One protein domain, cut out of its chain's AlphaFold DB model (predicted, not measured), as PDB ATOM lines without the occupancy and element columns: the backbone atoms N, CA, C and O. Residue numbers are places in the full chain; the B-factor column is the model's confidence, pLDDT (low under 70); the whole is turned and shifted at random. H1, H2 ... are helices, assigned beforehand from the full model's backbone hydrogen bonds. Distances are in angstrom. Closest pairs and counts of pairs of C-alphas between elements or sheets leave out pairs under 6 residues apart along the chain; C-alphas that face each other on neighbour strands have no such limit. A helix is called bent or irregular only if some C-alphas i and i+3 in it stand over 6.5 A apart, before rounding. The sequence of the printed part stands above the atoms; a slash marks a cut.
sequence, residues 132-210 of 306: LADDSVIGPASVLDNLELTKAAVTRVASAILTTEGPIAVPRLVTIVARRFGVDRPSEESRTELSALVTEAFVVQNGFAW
ATOM      1  N   LEU A 132     117.274 122.908 121.998       95.12
ATOM      2  CA  LEU A 132     116.321 123.162 123.074       95.12
ATOM      3  C   LEU A 132     115.254 124.146 122.603       95.12
ATOM      4  O   LEU A 132     115.575 125.181 122.024       95.12
ATOM      5  N   ALA A 133     113.997 123.864 122.928       95.56
ATOM      6  CA  ALA A 133     112.943 124.849 122.795       95.56
ATOM      7  C   ALA A 133     113.181 126.003 123.774       95.56
ATOM      8  O   ALA A 133     113.557 125.795 124.928       95.56
ATOM      9  N   ASP A 134     112.903 127.216 123.306       94.12
ATOM     10  CA  ASP A 134     112.863 128.411 124.140       94.12
ATOM     11  C   ASP A 134     111.826 128.237 125.265       94.12
ATOM     12  O   ASP A 134     110.656 127.948 124.995       94.12
ATOM     13  N   ASP A 135     112.256 128.406 126.518       94.56
ATOM     14  CA  ASP A 135     111.413 128.348 127.716       94.56
ATOM     15  C   ASP A 135     111.206 129.718 128.386       94.56
ATOM     16  O   ASP A 135     110.630 129.792 129.473       94.56
ATOM     17  N   SER A 136     111.591 130.810 127.710       96.56
ATOM     18  CA  SER A 136     111.386 132.180 128.185       96.56
ATOM     19  C   SER A 136     109.908 132.506 128.425       96.56
ATOM     20  O   SER A 136     109.017 132.110 127.669       96.56
ATOM     21  N   VAL A 137     109.636 133.252 129.498       97.69
ATOM     22  CA  VAL A 137     108.272 133.616 129.899       97.69
ATOM     23  C   VAL A 137     107.654 134.572 128.876       97.69
ATOM     24  O   VAL A 137     108.180 135.652 128.625       97.69
ATOM     25  N   ILE A 138     106.498 134.198 128.329       95.88
ATOM     26  CA  ILE A 138     105.740 134.969 127.327       95.88
ATOM     27  C   ILE A 138     104.363 135.422 127.821       95.88
ATOM     28  O   ILE A 138     103.653 136.138 127.115       95.88
ATOM     29  N   GLY A 139     103.957 134.997 129.016       92.75
ATOM     30  CA  GLY A 139     102.667 135.350 129.593       92.75
ATOM     31  C   GLY A 139     102.594 135.061 131.092       92.75
ATOM     32  O   GLY A 139     103.477 134.398 131.635       92.75
ATOM     33  N   PRO A 140     101.556 135.571 131.771       95.31
ATOM     34  CA  PRO A 140     101.381 135.366 133.201       95.31
ATOM     35  C   PRO A 140     100.905 133.944 133.520       95.31
ATOM     36  O   PRO A 140     100.210 133.314 132.721       95.31
ATOM     37  N   ALA A 141     101.184 133.493 134.746       94.06
ATOM     38  CA  ALA A 141     100.751 132.188 135.250       94.06
ATOM     39  C   ALA A 141      99.228 132.018 135.245       94.06
ATOM     40  O   ALA A 141      98.746 130.908 135.045       94.06
ATOM     41  N   SER A 142      98.477 133.122 135.344       92.75
ATOM     42  CA  SER A 142      97.011 133.118 135.317       92.75
ATOM     43  C   SER A 142      96.410 132.568 134.022       92.75
ATOM     44  O   SER A 142      95.219 132.278 133.964       92.75
ATOM     45  N   VAL A 143      97.213 132.418 132.962       92.00
ATOM     46  CA  VAL A 143      96.796 131.710 131.746       92.00
ATOM     47  C   VAL A 143      96.489 130.239 132.043       92.00
ATOM     48  O   VAL A 143      95.602 129.664 131.417       92.00
ATOM     49  N   LEU A 144      97.191 129.629 132.997       92.94
ATOM     50  CA  LEU A 144      97.021 128.225 133.365       92.94
ATOM     51  C   LEU A 144      95.881 127.995 134.367       92.94
ATOM     52  O   LEU A 144      95.499 126.848 134.562       92.94
ATOM     53  N   ASP A 145      95.311 129.055 134.951       90.75
ATOM     54  CA  ASP A 145      94.221 128.949 135.935       90.75
ATOM     55  C   ASP A 145      92.881 128.543 135.292       90.75
ATOM     56  O   ASP A 145      91.991 128.032 135.968       90.75
ATOM     57  N   ASN A 146      92.705 128.799 133.990       88.81
ATOM     58  CA  ASN A 146      91.502 128.423 133.246       88.81
ATOM     59  C   ASN A 146      91.862 127.968 131.827       88.81
ATOM     60  O   ASN A 146      91.800 128.742 130.866       88.81
ATOM     61  N   LEU A 147      92.237 126.694 131.713       90.81
ATOM     62  CA  LEU A 147      92.672 126.098 130.453       90.81
ATOM     63  C   LEU A 147      91.568 126.017 129.397       90.81
ATOM     64  O   LEU A 147      91.891 126.048 128.215       90.81
ATOM     65  N   GLU A 148      90.289 125.998 129.777       90.69
ATOM     66  CA  GLU A 148      89.182 126.027 128.812       90.69
ATOM     67  C   GLU A 148      89.173 127.331 128.005       90.69
ATOM     68  O   GLU A 148      89.064 127.321 126.778       90.69
ATOM     69  N   LEU A 149      89.370 128.472 128.677       92.12
ATOM     70  CA  LEU A 149      89.429 129.778 128.017       92.12
ATOM     71  C   LEU A 149      90.761 130.019 127.297       92.12
ATOM     72  O   LEU A 149      90.807 130.744 126.301       92.12
ATOM     73  N   THR A 150      91.854 129.433 127.788       95.00
ATOM     74  CA  THR A 150      93.208 129.694 127.276       95.00
ATOM     75  C   THR A 150      93.765 128.587 126.386       95.00
ATOM     76  O   THR A 150      94.888 128.708 125.885       95.00
ATOM     77  N   LYS A 151      92.962 127.557 126.093       95.69
ATOM     78  CA  LYS A 151      93.325 126.387 125.285       95.69
ATOM     79  C   LYS A 151      94.061 126.750 124.004       95.69
ATOM     80  O   LYS A 151      95.126 126.214 123.727       95.69
ATOM     81  N   ALA A 152      93.544 127.713 123.244       96.19
ATOM     82  CA  ALA A 152      94.159 128.138 121.987       96.19
ATOM     83  C   ALA A 152      95.571 128.729 122.169       96.19
ATOM     84  O   ALA A 152      96.447 128.498 121.332       96.19
ATOM     85  N   ALA A 153      95.809 129.478 123.250       95.94
ATOM     86  CA  ALA A 153      97.122 130.041 123.554       95.94
ATOM     87  C   ALA A 153      98.104 128.937 123.969       95.94
ATOM     88  O   ALA A 153      99.205 128.859 123.425       95.94
ATOM     89  N   VAL A 154      97.676 128.040 124.859       97.12
ATOM     90  CA  VAL A 154      98.479 126.902 125.330       97.12
ATOM     91  C   VAL A 154      98.832 125.959 124.177       97.12
ATOM     92  O   VAL A 154     100.003 125.627 123.996       97.12
ATOM     93  N   THR A 155      97.864 125.602 123.330       97.31
ATOM     94  CA  THR A 155      98.088 124.769 122.139       97.31
ATOM     95  C   THR A 155      99.057 125.429 121.161       97.31
ATOM     96  O   THR A 155      99.929 124.759 120.615       97.31
ATOM     97  N   ARG A 156      98.970 126.749 120.953       97.00
ATOM     98  CA  ARG A 156      99.914 127.465 120.082       97.00
ATOM     99  C   ARG A 156     101.346 127.378 120.606       97.00
ATOM    100  O   ARG A 156     102.263 127.133 119.827       97.00
ATOM    101  N   VAL A 157     101.532 127.547 121.914       97.75
ATOM    102  CA  VAL A 157     102.846 127.425 122.559       97.75
ATOM    103  C   VAL A 157     103.372 125.996 122.460       97.75
ATOM    104  O   VAL A 157     104.514 125.800 122.052       97.75
ATOM    105  N   ALA A 158     102.534 125.001 122.754       97.94
ATOM    106  CA  ALA A 158     102.895 123.594 122.629       97.94
ATOM    107  C   ALA A 158     103.287 123.217 121.188       97.94
ATOM    108  O   ALA A 158     104.268 122.506 120.990       97.94
ATOM    109  N   SER A 159     102.575 123.746 120.188       97.50
ATOM    110  CA  SER A 159     102.888 123.542 118.770       97.50
ATOM    111  C   SER A 159     104.258 124.121 118.396       97.50
ATOM    112  O   SER A 159     105.065 123.428 117.784       97.50
ATOM    113  N   ALA A 160     104.577 125.342 118.843       97.06
ATOM    114  CA  ALA A 160     105.885 125.957 118.597       97.06
ATOM    115  C   ALA A 160     107.044 125.165 119.236       97.06
ATOM    116  O   ALA A 160     108.088 124.968 118.611       97.06
ATOM    117  N   ILE A 161     106.844 124.656 120.457       97.69
ATOM    118  CA  ILE A 161     107.812 123.770 121.123       97.69
ATOM    119  C   ILE A 161     107.978 122.473 120.321       97.69
ATOM    120  O   ILE A 161     109.101 122.028 120.097       97.69
ATOM    121  N   LEU A 162     106.876 121.885 119.845       96.69
ATOM    122  CA  LEU A 162     106.898 120.674 119.024       96.69
ATOM    123  C   LEU A 162     107.646 120.874 117.707       96.69
ATOM    124  O   LEU A 162     108.395 119.987 117.319       96.69
ATOM    125  N   THR A 163     107.515 122.021 117.044       94.88
ATOM    126  CA  THR A 163     108.290 122.320 115.827       94.88
ATOM    127  C   THR A 163     109.804 122.265 116.066       94.88
ATOM    128  O   THR A 163     110.539 121.911 115.150       94.88
ATOM    129  N   THR A 164     110.259 122.556 117.287       94.88
ATOM    130  CA  THR A 164     111.687 122.577 117.647       94.88
ATOM    131  C   THR A 164     112.157 121.223 118.197       94.88
ATOM    132  O   THR A 164     113.076 120.599 117.670       94.88
ATOM    133  N   GLU A 165     111.495 120.713 119.241       94.88
ATOM    134  CA  GLU A 165     111.936 119.516 119.977       94.88
ATOM    135  C   GLU A 165     111.205 118.224 119.577       94.88
ATOM    136  O   GLU A 165     111.621 117.122 119.948       94.88
ATOM    137  N   GLY A 166     110.112 118.312 118.823       92.62
ATOM    138  CA  GLY A 166     109.262 117.161 118.534       92.62
ATOM    139  C   GLY A 166     109.954 116.105 117.655       92.62
ATOM    140  O   GLY A 166     110.766 116.462 116.802       92.62
ATOM    141  N   PRO A 167     109.676 114.802 117.847       96.00
ATOM    142  CA  PRO A 167     108.824 114.222 118.889       96.00
ATOM    143  C   PRO A 167     109.409 114.369 120.305       96.00
ATOM    144  O   PRO A 167     110.603 114.156 120.524       96.00
ATOM    145  N   ILE A 168     108.547 114.694 121.275       96.00
ATOM    146  CA  ILE A 168     108.918 115.042 122.660       96.00
ATOM    147  C   ILE A 168     108.011 114.333 123.673       96.00
ATOM    148  O   ILE A 168     106.814 114.161 123.440       96.00
ATOM    149  N   ALA A 169     108.568 113.914 124.812       96.06
ATOM    150  CA  ALA A 169     107.792 113.309 125.892       96.06
ATOM    151  C   ALA A 169     106.741 114.292 126.437       96.06
ATOM    152  O   ALA A 169     107.065 115.438 126.752       96.06
ATOM    153  N   VAL A 170     105.494 113.838 126.616       96.69
ATOM    154  CA  VAL A 170     104.393 114.704 127.088       96.69
ATOM    155  C   VAL A 170     104.729 115.426 128.404       96.69
ATOM    156  O   VAL A 170     104.532 116.637 128.459       96.69
ATOM    157  N   PRO A 171     105.306 114.786 129.446       95.12
ATOM    158  CA  PRO A 171     105.647 115.508 130.677       95.12
ATOM    159  C   PRO A 171     106.703 116.602 130.495       95.12
ATOM    160  O   PRO A 171     106.663 117.617 131.193       95.12
ATOM    161  N   ARG A 172     107.633 116.415 129.550       95.56
ATOM    162  CA  ARG A 172     108.626 117.433 129.203       95.56
ATOM    163  C   ARG A 172     107.950 118.610 128.505       95.56
ATOM    164  O   ARG A 172     108.132 119.740 128.946       95.56
ATOM    165  N   LEU A 173     107.100 118.342 127.512       97.31
ATOM    166  CA  LEU A 173     106.309 119.373 126.833       97.31
ATOM    167  C   LEU A 173     105.473 120.190 127.825       97.31
ATOM    168  O   LEU A 173     105.531 121.413 127.811       97.31
ATOM    169  N   VAL A 174     104.764 119.522 128.738       97.44
ATOM    170  CA  VAL A 174     103.971 120.165 129.800       97.44
ATOM    171  C   VAL A 174     104.829 121.071 130.683       97.44
ATOM    172  O   VAL A 174     104.409 122.171 131.028       97.44
ATOM    173  N   THR A 175     106.042 120.637 131.031       96.56
ATOM    174  CA  THR A 175     106.958 121.435 131.857       96.56
ATOM    175  C   THR A 175     107.434 122.687 131.120       96.56
ATOM    176  O   THR A 175     107.423 123.767 131.704       96.56
ATOM    177  N   ILE A 176     107.801 122.571 129.840       97.38
ATOM    178  CA  ILE A 176     108.232 123.721 129.027       97.38
ATOM    179  C   ILE A 176     107.061 124.692 128.825       97.38
ATOM    180  O   ILE A 176     107.212 125.893 129.026       97.38
ATOM    181  N   VAL A 177     105.864 124.183 128.516       98.00
ATOM    182  CA  VAL A 177     104.642 124.996 128.401       98.00
ATOM    183  C   VAL A 177     104.345 125.741 129.705       98.00
ATOM    184  O   VAL A 177     104.049 126.929 129.662       98.00
ATOM    185  N   ALA A 178     104.455 125.090 130.865       97.62
ATOM    186  CA  ALA A 178     104.233 125.746 132.152       97.62
ATOM    187  C   ALA A 178     105.247 126.878 132.409       97.62
ATOM    188  O   ALA A 178     104.858 127.983 132.795       97.62
ATOM    189  N   ARG A 179     106.532 126.642 132.110       97.88
ATOM    190  CA  ARG A 179     107.600 127.650 132.236       97.88
ATOM    191  C   ARG A 179     107.386 128.861 131.340       97.88
ATOM    192  O   ARG A 179     107.562 129.985 131.795       97.88
ATOM    193  N   ARG A 180     106.887 128.655 130.117       97.88
ATOM    194  CA  ARG A 180     106.499 129.734 129.189       97.88
ATOM    195  C   ARG A 180     105.440 130.676 129.775       97.88
ATOM    196  O   ARG A 180     105.350 131.824 129.347       97.88
ATOM    197  N   PHE A 181     104.671 130.226 130.767       97.31
ATOM    198  CA  PHE A 181     103.710 131.039 131.519       97.31
ATOM    199  C   PHE A 181     104.185 131.374 132.945       97.31
ATOM    200  O   PHE A 181     103.385 131.720 133.806       97.31
ATOM    201  N   GLY A 182     105.486 131.279 133.223       96.62
ATOM    202  CA  GLY A 182     106.070 131.666 134.508       96.62
ATOM    203  C   GLY A 182     105.860 130.656 135.638       96.62
ATOM    204  O   GLY A 182     105.993 131.018 136.805       96.62
ATOM    205  N   VAL A 183     105.527 129.401 135.322       96.75
ATOM    206  CA  VAL A 183     105.365 128.327 136.312       96.75
ATOM    207  C   VAL A 183     106.503 127.315 136.185       96.75
ATOM    208  O   VAL A 183     106.459 126.401 135.363       96.75
ATOM    209  N   ASP A 184     107.507 127.434 137.056       94.25
ATOM    210  CA  ASP A 184     108.676 126.539 137.062       94.25
ATOM    211  C   ASP A 184     108.325 125.089 137.401       94.25
ATOM    212  O   ASP A 184     108.921 124.136 136.885       94.25
ATOM    213  N   ARG A 185     107.353 124.917 138.303       94.06
ATOM    214  CA  ARG A 185     106.919 123.618 138.805       94.06
ATOM    215  C   ARG A 185     105.392 123.562 138.844       94.06
ATOM    216  O   ARG A 185     104.813 123.917 139.869       94.06
ATOM    217  N   PRO A 186     104.733 123.080 137.775       93.62
ATOM    218  CA  PRO A 186     103.282 122.924 137.786       93.62
ATOM    219  C   PRO A 186     102.844 121.954 138.893       93.62
ATOM    220  O   PRO A 186     103.605 121.056 139.284       93.62
ATOM    221  N   SER A 187     101.630 122.140 139.412       94.31
ATOM    222  CA  SER A 187     100.998 121.187 140.330       94.31
ATOM    223  C   SER A 187     100.679 119.873 139.597       94.31
ATOM    224  O   SER A 187     100.726 119.809 138.369       94.31
ATOM    225  N   GLU A 188     100.377 118.796 140.327       92.31
ATOM    226  CA  GLU A 188      99.943 117.534 139.695       92.31
ATOM    227  C   GLU A 188      98.622 117.696 138.926       92.31
ATOM    228  O   GLU A 188      98.441 117.087 137.872       92.31
ATOM    229  N   GLU A 189      97.734 118.559 139.419       92.19
ATOM    230  CA  GLU A 189      96.480 118.928 138.760       92.19
ATOM    231  C   GLU A 189      96.760 119.640 137.431       92.19
ATOM    232  O   GLU A 189      96.413 119.108 136.379       92.19
ATOM    233  N   SER A 190      97.545 120.726 137.441       92.69
ATOM    234  CA  SER A 190      97.919 121.435 136.211       92.69
ATOM    235  C   SER A 190      98.689 120.539 135.237       92.69
ATOM    236  O   SER A 190      98.512 120.643 134.026       92.69
ATOM    237  N   ARG A 191      99.537 119.617 135.728       94.81
ATOM    238  CA  ARG A 191     100.197 118.617 134.868       94.81
ATOM    239  C   ARG A 191      99.184 117.707 134.183       94.81
ATOM    240  O   ARG A 191      99.375 117.377 133.012       94.81
ATOM    241  N   THR A 192      98.159 117.275 134.910       94.31
ATOM    242  CA  THR A 192      97.116 116.380 134.403       94.31
ATOM    243  C   THR A 192      96.284 117.081 133.339       94.31
ATOM    244  O   THR A 192      96.140 116.545 132.242       94.31
ATOM    245  N   GLU A 193      95.830 118.300 133.613       94.81
ATOM    246  CA  GLU A 193      95.022 119.087 132.678       94.81
ATOM    247  C   GLU A 193      95.810 119.463 131.418       94.81
ATOM    248  O   GLU A 193      95.348 119.227 130.301       94.81
ATOM    249  N   LEU A 194      97.050 119.944 131.565       96.38
ATOM    250  CA  LEU A 194      97.918 120.236 130.420       96.38
ATOM    251  C   LEU A 194      98.229 118.974 129.605       96.38
ATOM    252  O   LEU A 194      98.271 119.026 128.377       96.38
ATOM    253  N   SER A 195      98.424 117.825 130.259       96.25
ATOM    254  CA  SER A 195      98.631 116.551 129.557       96.25
ATOM    255  C   SER A 195      97.390 116.114 128.780       96.25
ATOM    256  O   SER A 195      97.526 115.561 127.684       96.25
ATOM    257  N   ALA A 196      96.194 116.332 129.335       95.50
ATOM    258  CA  ALA A 196      94.930 116.054 128.662       95.50
ATOM    259  C   ALA A 196      94.777 116.951 127.427       95.50
ATOM    260  O   ALA A 196      94.608 116.431 126.325       95.50
ATOM    261  N   LEU A 197      94.999 118.259 127.582       96.38
ATOM    262  CA  LEU A 197      94.979 119.231 126.487       96.38
ATOM    263  C   LEU A 197      95.963 118.857 125.370       96.38
ATOM    264  O   LEU A 197      95.591 118.850 124.200       96.38
ATOM    265  N   VAL A 198      97.204 118.485 125.707       95.81
ATOM    266  CA  VAL A 198      98.201 118.032 124.716       95.81
ATOM    267  C   VAL A 198      97.727 116.783 123.969       95.81
ATOM    268  O   VAL A 198      97.954 116.662 122.770       95.81
ATOM    269  N   THR A 199      97.081 115.847 124.666       94.50
ATOM    270  CA  THR A 199      96.596 114.596 124.058       94.50
ATOM    271  C   THR A 199      95.415 114.828 123.132       94.50
ATOM    272  O   THR A 199      95.272 114.119 122.143       94.50
ATOM    273  N   GLU A 200      94.584 115.813 123.450       95.06
ATOM    274  CA  GLU A 200      93.469 116.221 122.607       95.06
ATOM    275  C   GLU A 200      93.950 116.994 121.371       95.06
ATOM    276  O   GLU A 200      93.437 116.804 120.271       95.06
ATOM    277  N   ALA A 201      94.953 117.862 121.538       94.88
ATOM    278  CA  ALA A 201      95.398 118.775 120.491       94.88
ATOM    279  C   ALA A 201      96.413 118.170 119.503       94.88
ATOM    280  O   ALA A 201      96.534 118.667 118.383       94.88
ATOM    281  N   PHE A 202      97.163 117.136 119.899       95.88
ATOM    282  CA  PHE A 202      98.266 116.589 119.106       95.88
ATOM    283  C   PHE A 202      98.218 115.068 119.004       95.88
ATOM    284  O   PHE A 202      97.720 114.369 119.884       95.88
ATOM    285  N   VAL A 203      98.839 114.537 117.948       94.94
ATOM    286  CA  VAL A 203      99.090 113.099 117.843       94.94
ATOM    287  C   VAL A 203     100.059 112.699 118.950       94.94
ATOM    288  O   VAL A 203     101.206 113.148 118.983       94.94
ATOM    289  N   VAL A 204      99.600 111.831 119.853       94.50
ATOM    290  CA  VAL A 204     100.440 111.255 120.903       94.50
ATOM    291  C   VAL A 204     100.577 109.754 120.700       94.50
ATOM    292  O   VAL A 204      99.605 109.010 120.802       94.50
ATOM    293  N   GLN A 205     101.809 109.292 120.498       90.50
ATOM    294  CA  GLN A 205     102.128 107.871 120.397       90.50
ATOM    295  C   GLN A 205     103.191 107.500 121.422       90.50
ATOM    296  O   GLN A 205     104.199 108.186 121.570       90.50
ATOM    297  N   ASN A 206     102.955 106.408 122.151       86.75
ATOM    298  CA  ASN A 206     103.876 105.884 123.161       86.75
ATOM    299  C   ASN A 206     104.270 106.901 124.256       86.75
ATOM    300  O   ASN A 206     105.328 106.772 124.861       86.75
ATOM    301  N   GLY A 207     103.419 107.900 124.526       90.69
ATOM    302  CA  GLY A 207     103.690 108.968 125.500       90.69
ATOM    303  C   GLY A 207     104.465 110.170 124.943       90.69
ATOM    304  O   GLY A 207     104.828 111.060 125.713       90.69
ATOM    305  N   PHE A 208     104.684 110.217 123.627       95.75
ATOM    306  CA  PHE A 208     105.370 111.303 122.929       95.75
ATOM    307  C   PHE A 208     104.402 112.062 122.035       95.75
ATOM    308  O   PHE A 208     103.683 111.444 121.251       95.75
ATOM    309  N   ALA A 209     104.395 113.386 122.160       96.75
ATOM    310  CA  ALA A 209     103.661 114.275 121.277       96.75
ATOM    311  C   ALA A 209     104.471 114.521 119.998       96.75
ATOM    312  O   ALA A 209     105.690 114.723 120.050       96.75
ATOM    313  N   TRP A 210     103.781 114.479 118.861       96.44
ATOM    314  CA  TRP A 210     104.363 114.607 117.530       96.44
ATOM    315  C   TRP A 210     104.019 115.960 116.898       96.44
ATOM    316  O   TRP A 210     102.887 116.428 117.052       96.44
TER     317      TRP A 210
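This is residues 132 to 210 of the 306 residues of an uncharacterized protein of Plantibacter sp. VKM Ac-1784 (UniProt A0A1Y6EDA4). Three helices, H1, H2 and H3, pack on one another as a small triangle, each crossing the other two steeply, and the long unnamed stretch of residues 132 to 146 wraps round the outside before H1. After H3 the last residues fold back, and a short pairing ties residues 208 to 209 to residues 168 to 169, between H1 and H2. The printed part has 79 residues, with three named helices in the order H1, H2, H3 and no named strand: the class is all helix. It is compact, with a radius of gyration of the C-alphas of 11.0 A, and rounded, spanning 30 by 23 by 21 A.

Begin with H1, residues 147 to 165, which has a kink of 40 degrees near residue 154. With residues 154 to 162 alone it touches H2, residues 170 to 180; the closest C-alphas, of Ala 158 and Val 177, are 6.2 A apart, and the tilt of 72 degrees is only just about perpendicular. H1 also touches H3, residues 188 to 201, closest at the C-alphas of Thr 155 and Ala 201, 6.8 A; at 73 degrees they are only just about perpendicular. H2 touches H3 at the C-alphas of Val 174 and Leu 194, 6.1 A, about perpendicular at 74 degrees. The packing is mostly crossed, with 0 of the 3 pairs at a shallow tilt. In H2 and H3 every O i to N i+4 pair is within hydrogen-bond range; in H1, 12 of 15 are.

Find C-alpha 147 at (92.672, 126.098, 130.453); from there H1 runs 22.9 A to C-alpha 165. It is irregular: C-alphas 149 and 152 are 7.8 A apart. H2 measures 15.3 A, and H3 runs 19.8 A to C-alpha 201 at (95.398, 118.775, 120.491).

Look to Pro 140 and Asn 206 for the two C-alphas farthest apart, 31.2 A. The link from H1 to H2 is tight, that from H2 to H3 short. The printed part has no cut, and no printed residue is under 70 in pLDDT.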